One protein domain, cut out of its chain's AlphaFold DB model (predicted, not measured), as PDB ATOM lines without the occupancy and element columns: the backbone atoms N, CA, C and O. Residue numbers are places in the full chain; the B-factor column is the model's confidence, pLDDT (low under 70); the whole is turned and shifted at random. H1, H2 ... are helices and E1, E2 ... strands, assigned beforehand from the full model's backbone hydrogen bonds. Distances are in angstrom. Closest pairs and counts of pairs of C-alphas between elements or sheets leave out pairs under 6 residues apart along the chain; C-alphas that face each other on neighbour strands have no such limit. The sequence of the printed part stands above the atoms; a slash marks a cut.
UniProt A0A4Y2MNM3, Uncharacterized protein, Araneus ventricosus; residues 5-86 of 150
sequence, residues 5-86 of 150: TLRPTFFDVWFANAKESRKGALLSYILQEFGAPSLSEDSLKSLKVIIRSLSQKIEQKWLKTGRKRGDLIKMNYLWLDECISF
ATOM      1  N   THR A   5      -0.908 -36.133 -38.984       78.69
ATOM      2  CA  THR A   5      -1.333 -37.215 -39.882       78.69
ATOM      3  C   THR A   5      -0.338 -38.361 -39.774       78.69
ATOM      4  O   THR A   5       0.870 -38.131 -39.658       78.69
ATOM      5  N   LEU A   6      -0.823 -39.600 -39.817       80.12
ATOM      6  CA  LEU A   6       0.037 -40.778 -39.772       80.12
ATOM      7  C   LEU A   6       0.826 -40.916 -41.088       80.12
ATOM      8  O   LEU A   6       0.298 -40.717 -42.182       80.12
ATOM      9  N   ARG A   7       2.110 -41.286 -41.017       85.56
ATOM     10  CA  ARG A   7       2.916 -41.545 -42.226       85.56
ATOM     11  C   ARG A   7       2.443 -42.716 -43.103       85.56
ATOM     12  O   ARG A   7       2.735 -42.635 -44.298       85.56
ATOM     13  N   PRO A   8       1.735 -43.765 -42.629       87.31
ATOM     14  CA  PRO A   8       1.253 -44.830 -43.501       87.31
ATOM     15  C   PRO A   8       0.191 -44.316 -44.476       87.31
ATOM     16  O   PRO A   8       0.290 -44.593 -45.666       87.31
ATOM     17  N   THR A   9      -0.746 -43.477 -44.019       88.38
ATOM     18  CA  THR A   9      -1.777 -42.895 -44.896       88.38
ATOM     19  C   THR A   9      -1.157 -41.941 -45.913       88.38
ATOM     20  O   THR A   9      -1.466 -42.003 -47.103       88.38
ATOM     21  N   PHE A  10      -0.185 -41.127 -45.483       90.50
ATOM     22  CA  PHE A  10       0.606 -40.295 -46.391       90.50
ATOM     23  C   PHE A  10       1.344 -41.142 -47.442       90.50
ATOM     24  O   PHE A  10       1.379 -40.783 -48.620       90.50
ATOM     25  N   PHE A  11       1.945 -42.263 -47.032       91.69
ATOM     26  CA  PHE A  11       2.629 -43.178 -47.941       91.69
ATOM     27  C   PHE A  11       1.666 -43.811 -48.947       91.69
ATOM     28  O   PHE A  11       2.002 -43.869 -50.126       91.69
ATOM     29  N   ASP A  12       0.477 -44.231 -48.522       92.81
ATOM     30  CA  ASP A  12      -0.512 -44.834 -49.413       92.81
ATOM     31  C   ASP A  12      -0.978 -43.848 -50.491       92.81
ATOM     32  O   ASP A  12      -0.990 -44.194 -51.675       92.81
ATOM     33  N   VAL A  13      -1.245 -42.588 -50.125       93.94
ATOM     34  CA  VAL A  13      -1.560 -41.523 -51.096       93.94
ATOM     35  C   VAL A  13      -0.377 -41.272 -52.032       93.94
ATOM     36  O   VAL A  13      -0.549 -41.167 -53.247       93.94
ATOM     37  N   TRP A  14       0.844 -41.206 -51.498       94.81
ATOM     38  CA  TRP A  14       2.053 -41.025 -52.304       94.81
ATOM     39  C   TRP A  14       2.273 -42.188 -53.288       94.81
ATOM     40  O   TRP A  14       2.690 -41.963 -54.425       94.81
ATOM     41  N   PHE A  15       1.985 -43.421 -52.865       93.06
ATOM     42  CA  PHE A  15       2.182 -44.641 -53.645       93.06
ATOM     43  C   PHE A  15       1.120 -44.809 -54.735       93.06
ATOM     44  O   PHE A  15       1.456 -45.205 -55.849       93.06
ATOM     45  N   ALA A  16      -0.136 -44.463 -54.443       95.00
ATOM     46  CA  ALA A  16      -1.254 -44.564 -55.381       95.00
ATOM     47  C   ALA A  16      -1.181 -43.564 -56.551       95.00
ATOM     48  O   ALA A  16      -1.899 -43.717 -57.536       95.00
ATOM     49  N   ASN A  17      -0.326 -42.540 -56.458       95.06
ATOM     50  CA  ASN A  17      -0.253 -41.454 -57.431       95.06
ATOM     51  C   ASN A  17       1.020 -41.495 -58.292       95.06
ATOM     52  O   ASN A  17       2.128 -41.785 -57.821       95.06
ATOM     53  N   ALA A  18       0.859 -41.121 -59.568       91.81
ATOM     54  CA  ALA A  18       1.960 -40.930 -60.508       91.81
ATOM     55  C   ALA A  18       2.924 -39.838 -60.016       91.81
ATOM     56  O   ALA A  18       2.533 -38.893 -59.331       91.81
ATOM     57  N   LYS A  19       4.208 -39.955 -60.363       89.75
ATOM     58  CA  LYS A  19       5.279 -39.105 -59.817       89.75
ATOM     59  C   LYS A  19       5.010 -37.608 -60.018       89.75
ATOM     60  O   LYS A  19       5.336 -36.801 -59.147       89.75
ATOM     61  N   GLU A  20       4.398 -37.265 -61.142       91.06
ATOM     62  CA  GLU A  20       4.033 -35.920 -61.573       91.06
ATOM     63  C   GLU A  20       2.872 -35.355 -60.740       91.06
ATOM     64  O   GLU A  20       2.863 -34.164 -60.427       91.06
ATOM     65  N   SER A  21       1.931 -36.207 -60.312       92.75
ATOM     66  CA  SER A  21       0.731 -35.811 -59.565       92.75
ATOM     67  C   SER A  21       0.869 -35.928 -58.045       92.75
ATOM     68  O   SER A  21       0.114 -35.273 -57.325       92.75
ATOM     69  N   ARG A  22       1.860 -36.676 -57.526       93.31
ATOM     70  CA  ARG A  22       2.059 -36.924 -56.078       93.31
ATOM     71  C   ARG A  22       1.959 -35.672 -55.216       93.31
ATOM     72  O   ARG A  22       1.278 -35.680 -54.200       93.31
ATOM     73  N   LYS A  23       2.635 -34.585 -55.602       91.69
ATOM     74  CA  LYS A  23       2.645 -33.346 -54.803       91.69
ATOM     75  C   LYS A  23       1.261 -32.711 -54.706       91.69
ATOM     76  O   LYS A  23       0.906 -32.229 -53.638       91.69
ATOM     77  N   GLY A  24       0.520 -32.697 -55.815       92.25
ATOM     78  CA  GLY A  24      -0.840 -32.168 -55.861       92.25
ATOM     79  C   GLY A  24      -1.792 -33.041 -55.051       92.25
ATOM     80  O   GLY A  24      -2.478 -32.529 -54.179       92.25
ATOM     81  N   ALA A  25      -1.746 -34.358 -55.260       94.25
ATOM     82  CA  ALA A  25      -2.585 -35.314 -54.542       94.25
ATOM     83  C   ALA A  25      -2.365 -35.274 -53.022       94.25
ATOM     84  O   ALA A  25      -3.326 -35.236 -52.262       94.25
ATOM     85  N   LEU A  26      -1.106 -35.214 -52.574       93.75
ATOM     86  CA  LEU A  26      -0.773 -35.102 -51.151       93.75
ATOM     87  C   LEU A  26      -1.237 -33.779 -50.553       93.75
ATOM     88  O   LEU A  26      -1.706 -33.755 -49.421       93.75
ATOM     89  N   LEU A  27      -1.115 -32.683 -51.304       91.75
ATOM     90  CA  LEU A  27      -1.610 -31.387 -50.863       91.75
ATOM     91  C   LEU A  27      -3.135 -31.416 -50.703       91.75
ATOM     92  O   LEU A  27      -3.627 -31.021 -49.654       91.75
ATOM     93  N   SER A  28      -3.864 -31.923 -51.700       91.38
ATOM     94  CA  SER A  28      -5.324 -32.053 -51.641       91.38
ATOM     95  C   SER A  28      -5.776 -32.946 -50.487       91.38
ATOM     96  O   SER A  28      -6.682 -32.565 -49.755       91.38
ATOM     97  N   TYR A  29      -5.110 -34.088 -50.286       91.50
ATOM     98  CA  TYR A  29      -5.377 -34.992 -49.167       91.50
ATOM     99  C   TYR A  29      -5.233 -34.280 -47.818       91.50
ATOM    100  O   TYR A  29      -6.139 -34.328 -46.996       91.50
ATOM    101  N   ILE A  30      -4.132 -33.555 -47.612       88.56
ATOM    102  CA  ILE A  30      -3.876 -32.858 -46.347       88.56
ATOM    103  C   ILE A  30      -4.883 -31.721 -46.112       88.56
ATOM    104  O   ILE A  30      -5.361 -31.550 -44.994       88.56
ATOM    105  N   LEU A  31      -5.235 -30.955 -47.149       86.56
ATOM    106  CA  LEU A  31      -6.248 -29.896 -47.039       86.56
ATOM    107  C   LEU A  31      -7.633 -30.461 -46.690       86.56
ATOM    108  O   LEU A  31      -8.352 -29.872 -45.883       86.56
ATOM    109  N   GLN A  32      -7.985 -31.610 -47.276       86.81
ATOM    110  CA  GLN A  32      -9.230 -32.317 -46.990       86.81
ATOM    111  C   GLN A  32      -9.261 -32.855 -45.553       86.81
ATOM    112  O   GLN A  32     -10.240 -32.623 -44.850       86.81
ATOM    113  N   GLU A  33      -8.189 -33.513 -45.101       84.38
ATOM    114  CA  GLU A  33      -8.055 -34.022 -43.724       84.38
ATOM    115  C   GLU A  33      -8.152 -32.905 -42.678       84.38
ATOM    116  O   GLU A  33      -8.714 -33.094 -41.603       84.38
ATOM    117  N   PHE A  34      -7.641 -31.715 -42.990       79.56
ATOM    118  CA  PHE A  34      -7.702 -30.570 -42.081       79.56
ATOM    119  C   PHE A  34      -9.020 -29.800 -42.126       79.56
ATOM    120  O   PHE A  34      -9.174 -28.847 -41.365       79.56
ATOM    121  N   GLY A  35      -9.957 -30.163 -43.010       78.25
ATOM    122  CA  GLY A  35     -11.200 -29.411 -43.196       78.25
ATOM    123  C   GLY A  35     -10.966 -27.947 -43.591       78.25
ATOM    124  O   GLY A  35     -11.840 -27.106 -43.397       78.25
ATOM    125  N   ALA A  36      -9.781 -27.633 -44.123       73.31
ATOM    126  CA  ALA A  36      -9.333 -26.285 -44.441       73.31
ATOM    127  C   ALA A  36      -9.117 -26.184 -45.958       73.31
ATOM    128  O   ALA A  36      -7.999 -26.391 -46.437       73.31
ATOM    129  N   PRO A  37     -10.171 -25.880 -46.744       68.50
ATOM    130  CA  PRO A  37     -10.079 -25.845 -48.206       68.50
ATOM    131  C   PRO A  37      -9.149 -24.737 -48.721       68.50
ATOM    132  O   PRO A  37      -8.682 -24.796 -49.858       68.50
ATOM    133  N   SER A  38      -8.840 -23.744 -47.883       71.94
ATOM    134  CA  SER A  38      -7.904 -22.665 -48.183       71.94
ATOM    135  C   SER A  38      -6.960 -22.420 -47.010       71.94
ATOM    136  O   SER A  38      -7.401 -22.268 -45.873       71.94
ATOM    137  N   LEU A  39      -5.666 -22.326 -47.308       76.81
ATOM    138  CA  LEU A  39      -4.625 -21.895 -46.377       76.81
ATOM    139  C   LEU A  39      -4.097 -20.523 -46.788       76.81
ATOM    140  O   LEU A  39      -4.129 -20.172 -47.971       76.81
ATOM    141  N   SER A  40      -3.536 -19.785 -45.828       83.50
ATOM    142  CA  SER A  40      -2.715 -18.615 -46.140       83.50
ATOM    143  C   SER A  40      -1.544 -19.006 -47.052       83.50
ATOM    144  O   SER A  40      -1.086 -20.155 -47.058       83.50
ATOM    145  N   GLU A  41      -1.029 -18.052 -47.826       85.06
ATOM    146  CA  GLU A  41       0.060 -18.321 -48.769       85.06
ATOM    147  C   GLU A  41       1.327 -18.836 -48.059       85.06
ATOM    148  O   GLU A  41       2.009 -19.734 -48.560       85.06
ATOM    149  N   ASP A  42       1.617 -18.323 -46.863       82.75
ATOM    150  CA  ASP A  42       2.782 -18.716 -46.068       82.75
ATOM    151  C   ASP A  42       2.632 -20.114 -45.459       82.75
ATOM    152  O   ASP A  42       3.573 -20.921 -45.500       82.75
ATOM    153  N   SER A  43       1.436 -20.456 -44.982       82.50
ATOM    154  CA  SER A  43       1.126 -21.807 -44.510       82.50
ATOM    155  C   SER A  43       1.161 -22.810 -45.661       82.50
ATOM    156  O   SER A  43       1.735 -23.893 -45.530       82.50
ATOM    157  N   LEU A  44       0.663 -22.425 -46.840       86.38
ATOM    158  CA  LEU A  44       0.739 -23.233 -48.053       86.38
ATOM    159  C   LEU A  44       2.190 -23.469 -48.504       86.38
ATOM    160  O   LEU A  44       2.548 -24.583 -48.895       86.38
ATOM    161  N   LYS A  45       3.049 -22.441 -48.450       89.00
ATOM    162  CA  LYS A  45       4.488 -22.566 -48.743       89.00
ATOM    163  C   LYS A  45       5.159 -23.535 -47.774       89.00
ATOM    164  O   LYS A  45       5.858 -24.450 -48.214       89.00
ATOM    165  N   SER A  46       4.903 -23.372 -46.480       86.12
ATOM    166  CA  SER A  46       5.456 -24.225 -45.424       86.12
ATOM    167  C   SER A  46       5.019 -25.682 -45.597       86.12
ATOM    168  O   SER A  46       5.847 -26.595 -45.589       86.12
ATOM    169  N   LEU A  47       3.734 -25.901 -45.885       88.19
ATOM    170  CA  LEU A  47       3.173 -27.216 -46.168       88.19
ATOM    171  C   LEU A  47       3.833 -27.875 -47.389       88.19
ATOM    172  O   LEU A  47       4.255 -29.031 -47.324       88.19
ATOM    173  N   LYS A  48       4.012 -27.137 -48.491       91.00
ATOM    174  CA  LYS A  48       4.705 -27.642 -49.692       91.00
ATOM    175  C   LYS A  48       6.147 -28.069 -49.400       91.00
ATOM    176  O   LYS A  48       6.612 -29.060 -49.971       91.00
ATOM    177  N   VAL A  49       6.857 -27.361 -48.517       91.00
ATOM    178  CA  VAL A  49       8.218 -27.732 -48.087       91.00
ATOM    179  C   VAL A  49       8.207 -29.054 -47.316       91.00
ATOM    180  O   VAL A  49       9.024 -29.933 -47.605       91.00
ATOM    181  N   ILE A  50       7.253 -29.236 -46.400       90.00
ATOM    182  CA  ILE A  50       7.096 -30.471 -45.619       90.00
ATOM    183  C   ILE A  50       6.770 -31.654 -46.537       90.00
ATOM    184  O   ILE A  50       7.479 -32.662 -46.507       90.00
ATOM    185  N   ILE A  51       5.777 -31.505 -47.422       92.06
ATOM    186  CA  ILE A  51       5.393 -32.531 -48.408       92.06
ATOM    187  C   ILE A  51       6.595 -32.925 -49.268       92.06
ATOM    188  O   ILE A  51       6.842 -34.114 -49.488       92.06
ATOM    189  N   ARG A  52       7.374 -31.941 -49.743       93.44
ATOM    190  CA  ARG A  52       8.587 -32.193 -50.529       93.44
ATOM    191  C   ARG A  52       9.611 -33.000 -49.733       93.44
ATOM    192  O   ARG A  52      10.124 -33.982 -50.264       93.44
ATOM    193  N   SER A  53       9.904 -32.596 -48.498       92.50
ATOM    194  CA  SER A  53      10.885 -33.272 -47.640       92.50
ATOM    195  C   SER A  53      10.481 -34.721 -47.355       92.50
ATOM    196  O   SER A  53      11.283 -35.639 -47.527       92.50
ATOM    197  N   LEU A  54       9.216 -34.949 -46.998       91.75
ATOM    198  CA  LEU A  54       8.684 -36.288 -46.741       91.75
ATOM    199  C   LEU A  54       8.698 -37.156 -47.995       91.75
ATOM    200  O   LEU A  54       9.197 -38.276 -47.949       91.75
ATOM    201  N   SER A  55       8.249 -36.621 -49.131       93.75
ATOM    202  CA  SER A  55       8.280 -37.336 -50.412       93.75
ATOM    203  C   SER A  55       9.696 -37.777 -50.785       93.75
ATOM    204  O   SER A  55       9.884 -38.883 -51.282       93.75
ATOM    205  N   GLN A  56      10.703 -36.935 -50.528       94.25
ATOM    206  CA  GLN A  56      12.106 -37.285 -50.753       94.25
ATOM    207  C   GLN A  56      12.579 -38.398 -49.813       94.25
ATOM    208  O   GLN A  56      13.250 -39.322 -50.266       94.25
ATOM    209  N   LYS A  57      12.212 -38.349 -48.526       94.25
ATOM    210  CA  LYS A  57      12.543 -39.413 -47.564       94.25
ATOM    211  C   LYS A  57      11.902 -40.749 -47.948       94.25
ATOM    212  O   LYS A  57      12.573 -41.778 -47.871       94.25
ATOM    213  N   ILE A  58      10.644 -40.730 -48.396       93.25
ATOM    214  CA  ILE A  58       9.950 -41.919 -48.908       93.25
ATOM    215  C   ILE A  58      10.683 -42.463 -50.131       93.25
ATOM    216  O   ILE A  58      11.033 -43.634 -50.138       93.25
ATOM    217  N   GLU A  59      10.985 -41.623 -51.124       94.50
ATOM    218  CA  GLU A  59      11.687 -42.051 -52.342       94.50
ATOM    219  C   GLU A  59      13.069 -42.648 -52.022       94.50
ATOM    220  O   GLU A  59      13.442 -43.685 -52.561       94.50
ATOM    221  N   GLN A  60      13.824 -42.060 -51.089       94.88
ATOM    222  CA  GLN A  60      15.108 -42.621 -50.657       94.88
ATOM    223  C   GLN A  60      14.956 -44.012 -50.034       94.88
ATOM    224  O   GLN A  60      15.739 -44.913 -50.336       94.88
ATOM    225  N   LYS A  61      13.958 -44.201 -49.167       94.06
ATOM    226  CA  LYS A  61      13.667 -45.506 -48.556       94.06
ATOM    227  C   LYS A  61      13.166 -46.507 -49.599       94.06
ATOM    228  O   LYS A  61      13.612 -47.646 -49.587       94.06
ATOM    229  N   TRP A  62      12.342 -46.051 -50.539       93.81
ATOM    230  CA  TRP A  62      11.820 -46.820 -51.670       93.81
ATOM    231  C   TRP A  62      12.921 -47.367 -52.570       93.81
ATOM    232  O   TRP A  62      12.901 -48.539 -52.943       93.81
ATOM    233  N   LEU A  63      13.920 -46.541 -52.880       94.31
ATOM    234  CA  LEU A  63      15.085 -46.967 -53.647       94.31
ATOM    235  C   LEU A  63      15.934 -47.979 -52.871       94.31
ATOM    236  O   LEU A  63      16.344 -48.987 -53.443       94.31
ATOM    237  N   LYS A  64      16.155 -47.754 -51.569       93.94
ATOM    238  CA  LYS A  64      16.937 -48.663 -50.713       93.94
ATOM    239  C   LYS A  64      16.298 -50.043 -50.553       93.94
ATOM    240  O   LYS A  64      17.020 -51.022 -50.427       93.94
ATOM    241  N   THR A  65      14.971 -50.131 -50.578       93.12
ATOM    242  CA  THR A  65      14.233 -51.399 -50.445       93.12
ATOM    243  C   THR A  65      13.932 -52.052 -51.797       93.12
ATOM    244  O   THR A  65      13.023 -52.873 -51.905       93.12
ATOM    245  N   GLY A  66      14.636 -51.656 -52.865       92.38
ATOM    246  CA  GLY A  66      14.471 -52.252 -54.191       92.38
ATOM    247  C   GLY A  66      13.084 -52.036 -54.802       92.38
ATOM    248  O   GLY A  66      12.655 -52.835 -55.628       92.38
ATOM    249  N   ARG A  67      12.374 -50.971 -54.402       91.06
ATOM    250  CA  ARG A  67      11.036 -50.610 -54.901       91.06
ATOM    251  C   ARG A  67       9.961 -51.673 -54.652       91.06
ATOM    252  O   ARG A  67       9.030 -51.830 -55.441       91.06
ATOM    253  N   LYS A  68      10.077 -52.403 -53.543       92.94
ATOM    254  CA  LYS A  68       9.073 -53.370 -53.088       92.94
ATOM    255  C   LYS A  68       8.292 -52.799 -51.910       92.94
ATOM    256  O   LYS A  68       8.879 -52.423 -50.896       92.94
ATOM    257  N   ARG A  69       6.957 -52.744 -52.033       91.31
ATOM    258  CA  ARG A  69       6.056 -52.209 -50.989       91.31
ATOM    259  C   ARG A  69       6.194 -52.970 -49.676       91.31
ATOM    260  O   ARG A  69       6.386 -52.340 -48.643       91.31
ATOM    261  N   GLY A  70       6.163 -54.302 -49.734       91.25
ATOM    262  CA  GLY A  70       6.322 -55.153 -48.552       91.25
ATOM    263  C   GLY A  70       7.642 -54.900 -47.820       91.25
ATOM    264  O   GLY A  70       7.637 -54.684 -46.611       91.25
ATOM    265  N   ASP A  71       8.753 -54.828 -48.558       91.31
ATOM    266  CA  ASP A  71      10.079 -54.598 -47.972       91.31
ATOM    267  C   ASP A  71      10.212 -53.187 -47.394       91.31
ATOM    268  O   ASP A  71      10.782 -53.019 -46.317       91.31
ATOM    269  N   LEU A  72       9.633 -52.169 -48.047       91.56
ATOM    270  CA  LEU A  72       9.605 -50.817 -47.490       91.56
ATOM    271  C   LEU A  72       8.881 -50.795 -46.143       91.56
ATOM    272  O   LEU A  72       9.439 -50.260 -45.185       91.56
ATOM    273  N   ILE A  73       7.683 -51.383 -46.071       90.44
ATOM    274  CA  ILE A  73       6.874 -51.421 -44.847       90.44
ATOM    275  C   ILE A  73       7.626 -52.179 -43.753       90.44
ATOM    276  O   ILE A  73       7.833 -51.646 -42.667       90.44
ATOM    277  N   LYS A  74       8.116 -53.386 -44.056       91.88
ATOM    278  CA  LYS A  74       8.809 -54.243 -43.087       91.88
ATOM    279  C   LYS A  74      10.088 -53.601 -42.547       91.88
ATOM    280  O   LYS A  74      10.333 -53.641 -41.346       91.88
ATOM    281  N   MET A  75      10.906 -52.997 -43.410       92.12
ATOM    282  CA  MET A  75      12.199 -52.423 -43.015       92.12
ATOM    283  C   MET A  75      12.091 -51.022 -42.403       92.12
ATOM    284  O   MET A  75      13.038 -50.563 -41.771       92.12
ATOM    285  N   ASN A  76      10.977 -50.316 -42.608       91.50
ATOM    286  CA  ASN A  76      10.800 -48.937 -42.146       91.50
ATOM    287  C   ASN A  76       9.576 -48.768 -41.241       91.50
ATOM    288  O   ASN A  76       9.109 -47.641 -41.099       91.50
ATOM    289  N   TYR A  77       9.072 -49.843 -40.627       88.88
ATOM    290  CA  TYR A  77       7.836 -49.813 -39.839       88.88
ATOM    291  C   TYR A  77       7.872 -48.742 -38.737       88.88
ATOM    292  O   TYR A  77       6.979 -47.908 -38.699       88.88
ATOM    293  N   LEU A  78       8.952 -48.662 -37.943       88.00
ATOM    294  CA  LEU A  78       9.119 -47.632 -36.903       88.00
ATOM    295  C   LEU A  78       9.026 -46.219 -37.476       88.00
ATOM    296  O   LEU A  78       8.400 -45.335 -36.908       88.00
ATOM    297  N   TRP A  79       9.637 -46.012 -38.642       90.19
ATOM    298  CA  TRP A  79       9.633 -44.710 -39.293       90.19
ATOM    299  C   TRP A  79       8.264 -44.361 -39.882       90.19
ATOM    300  O   TRP A  79       7.946 -43.179 -39.990       90.19
ATOM    301  N   LEU A  80       7.486 -45.359 -40.307       87.62
ATOM    302  CA  LEU A  80       6.121 -45.184 -40.797       87.62
ATOM    303  C   LEU A  80       5.111 -45.026 -39.657       87.62
ATOM    304  O   LEU A  80       4.074 -44.430 -39.889       87.62
ATOM    305  N   ASP A  81       5.397 -45.519 -38.457       87.56
ATOM    306  CA  ASP A  81       4.500 -45.386 -37.301       87.56
ATOM    307  C   ASP A  81       4.523 -43.967 -36.699       87.56
ATOM    308  O   ASP A  81       3.591 -43.519 -36.037       87.56
ATOM    309  N   GLU A  82       5.576 -43.201 -36.984       87.50
ATOM    310  CA  GLU A  82       5.685 -41.812 -36.550       87.50
ATOM    311  C   GLU A  82       4.634 -40.900 -37.213       87.50
ATOM    312  O   GLU A  82       4.380 -40.954 -38.420       87.50
ATOM    313  N   CYS A  83       4.105 -39.954 -36.437       85.44
ATOM    314  CA  CYS A  83       3.236 -38.896 -36.947       85.44
ATOM    315  C   CYS A  83       4.019 -37.829 -37.733       85.44
ATOM    316  O   CYS A  83       5.214 -37.580 -37.523       85.44
ATOM    317  N   ILE A  84       3.329 -37.175 -38.665       84.56
ATOM    318  CA  ILE A  84       3.785 -35.952 -39.321       84.56
ATOM    319  C   ILE A  84       3.138 -34.783 -38.596       84.56
ATOM    320  O   ILE A  84       1.921 -34.630 -38.640       84.56
ATOM    321  N   SER A  85       3.960 -33.946 -37.971       81.44
ATOM    322  CA  SER A  85       3.502 -32.682 -37.402       81.44
ATOM    323  C   SER A  85       3.501 -31.605 -38.475       81.44
ATOM    324  O   SER A  85       4.530 -31.353 -39.111       81.44
ATOM    325  N   PHE A  86       2.362 -30.945 -38.646       74.62
ATOM    326  CA  PHE A  86       2.264 -29.757 -39.478       74.62
ATOM    327  C   PHE A  86       2.262 -28.513 -38.584       74.62
ATOM    328  O   PHE A  86       1.663 -28.541 -37.505       74.62
TER     329      PHE A  86
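Overview. This is residues 5 to 86 of the 150 residues of an uncharacterized protein of Araneus ventricosus (UniProt A0A4Y2MNM3). What does the model look like at first sight? One long helix, H3, makes the longest axis, and H1 and H2, steeply crossed, lie along one side of it, with H2 packed on it. H4 turns off across the last turns of H3, and H5 and E1 fold back past the start of H1, where E1 runs beside residues 5 to 6. What is the make-up? The 82 printed residues hold five named helices and one named strand, in the order H1, H2, H3, H4, H5, E1, and the class is mostly helix. The whole is compact, with a radius of gyration of the C-alphas of 12.9 A, and spans 38 by 25 by 17 A, only just elongated.

Along the chain. Where is the longest helix? H3 is residues 41 to 64, 34.8 A long, from C-alpha 41 at (0.060, -18.321, -48.769) to C-alpha 64 at (16.937, -48.663, -50.713). Which elements come before it? H1 is residues 7 to 16, 14.1 A long, beginning at C-alpha 7 at (2.916, -41.545, -42.226). H2 is residues 22 to 33, 16.2 A long. Which come after it? H4 is residues 69 to 75, H5 is residues 77 to 81, and E1 is residues 83 to 85, ending at C-alpha 85 at (3.502, -32.682, -37.402).

Arrangement. What meets H3? H2, with residues 23 to 27 alone, touches residues 47 to 52 of H3 at a steep tilt of 57 degrees, opposite ways; the closest C-alphas are those of Lys 23 and Ile 51, 7.0 A apart. H1 is close to H3 but not clearly touching, about perpendicular at 79 degrees, with the C-alphas of Trp 14 and Ser 55 closest at 7.5 A. H4 only just touches H3, with 3 pairs of C-alphas within 8 A, the closest those of Trp 62 and Leu 72 at 6.2 A, about perpendicular at 86 degrees. What touches H1? H2 does, at a steep tilt of 48 degrees, opposite ways, with the C-alphas of Trp 14 and Arg 22 closest at 5.6 A. H5 does too, with the C-alphas of Arg 7 and Leu 80 closest at 5.1 A. What of E1 and the backbones? E1 pairs with no named strand, but its residues 83 to 84 pair antiparallel with residues 5 to 6. In H1, H2, H3, H4 and H5 every O i to N i+4 pair is within hydrogen-bond range.

Size, cuts and confidence. How far does it reach? The two C-alphas farthest apart are those of Ser 40 and Gly 66, at 38.6 A. Is it continuous and confident? The printed part has no cut, and no link is long. The mean pLDDT of the printed part is 88.9, and residue 37 is under 70.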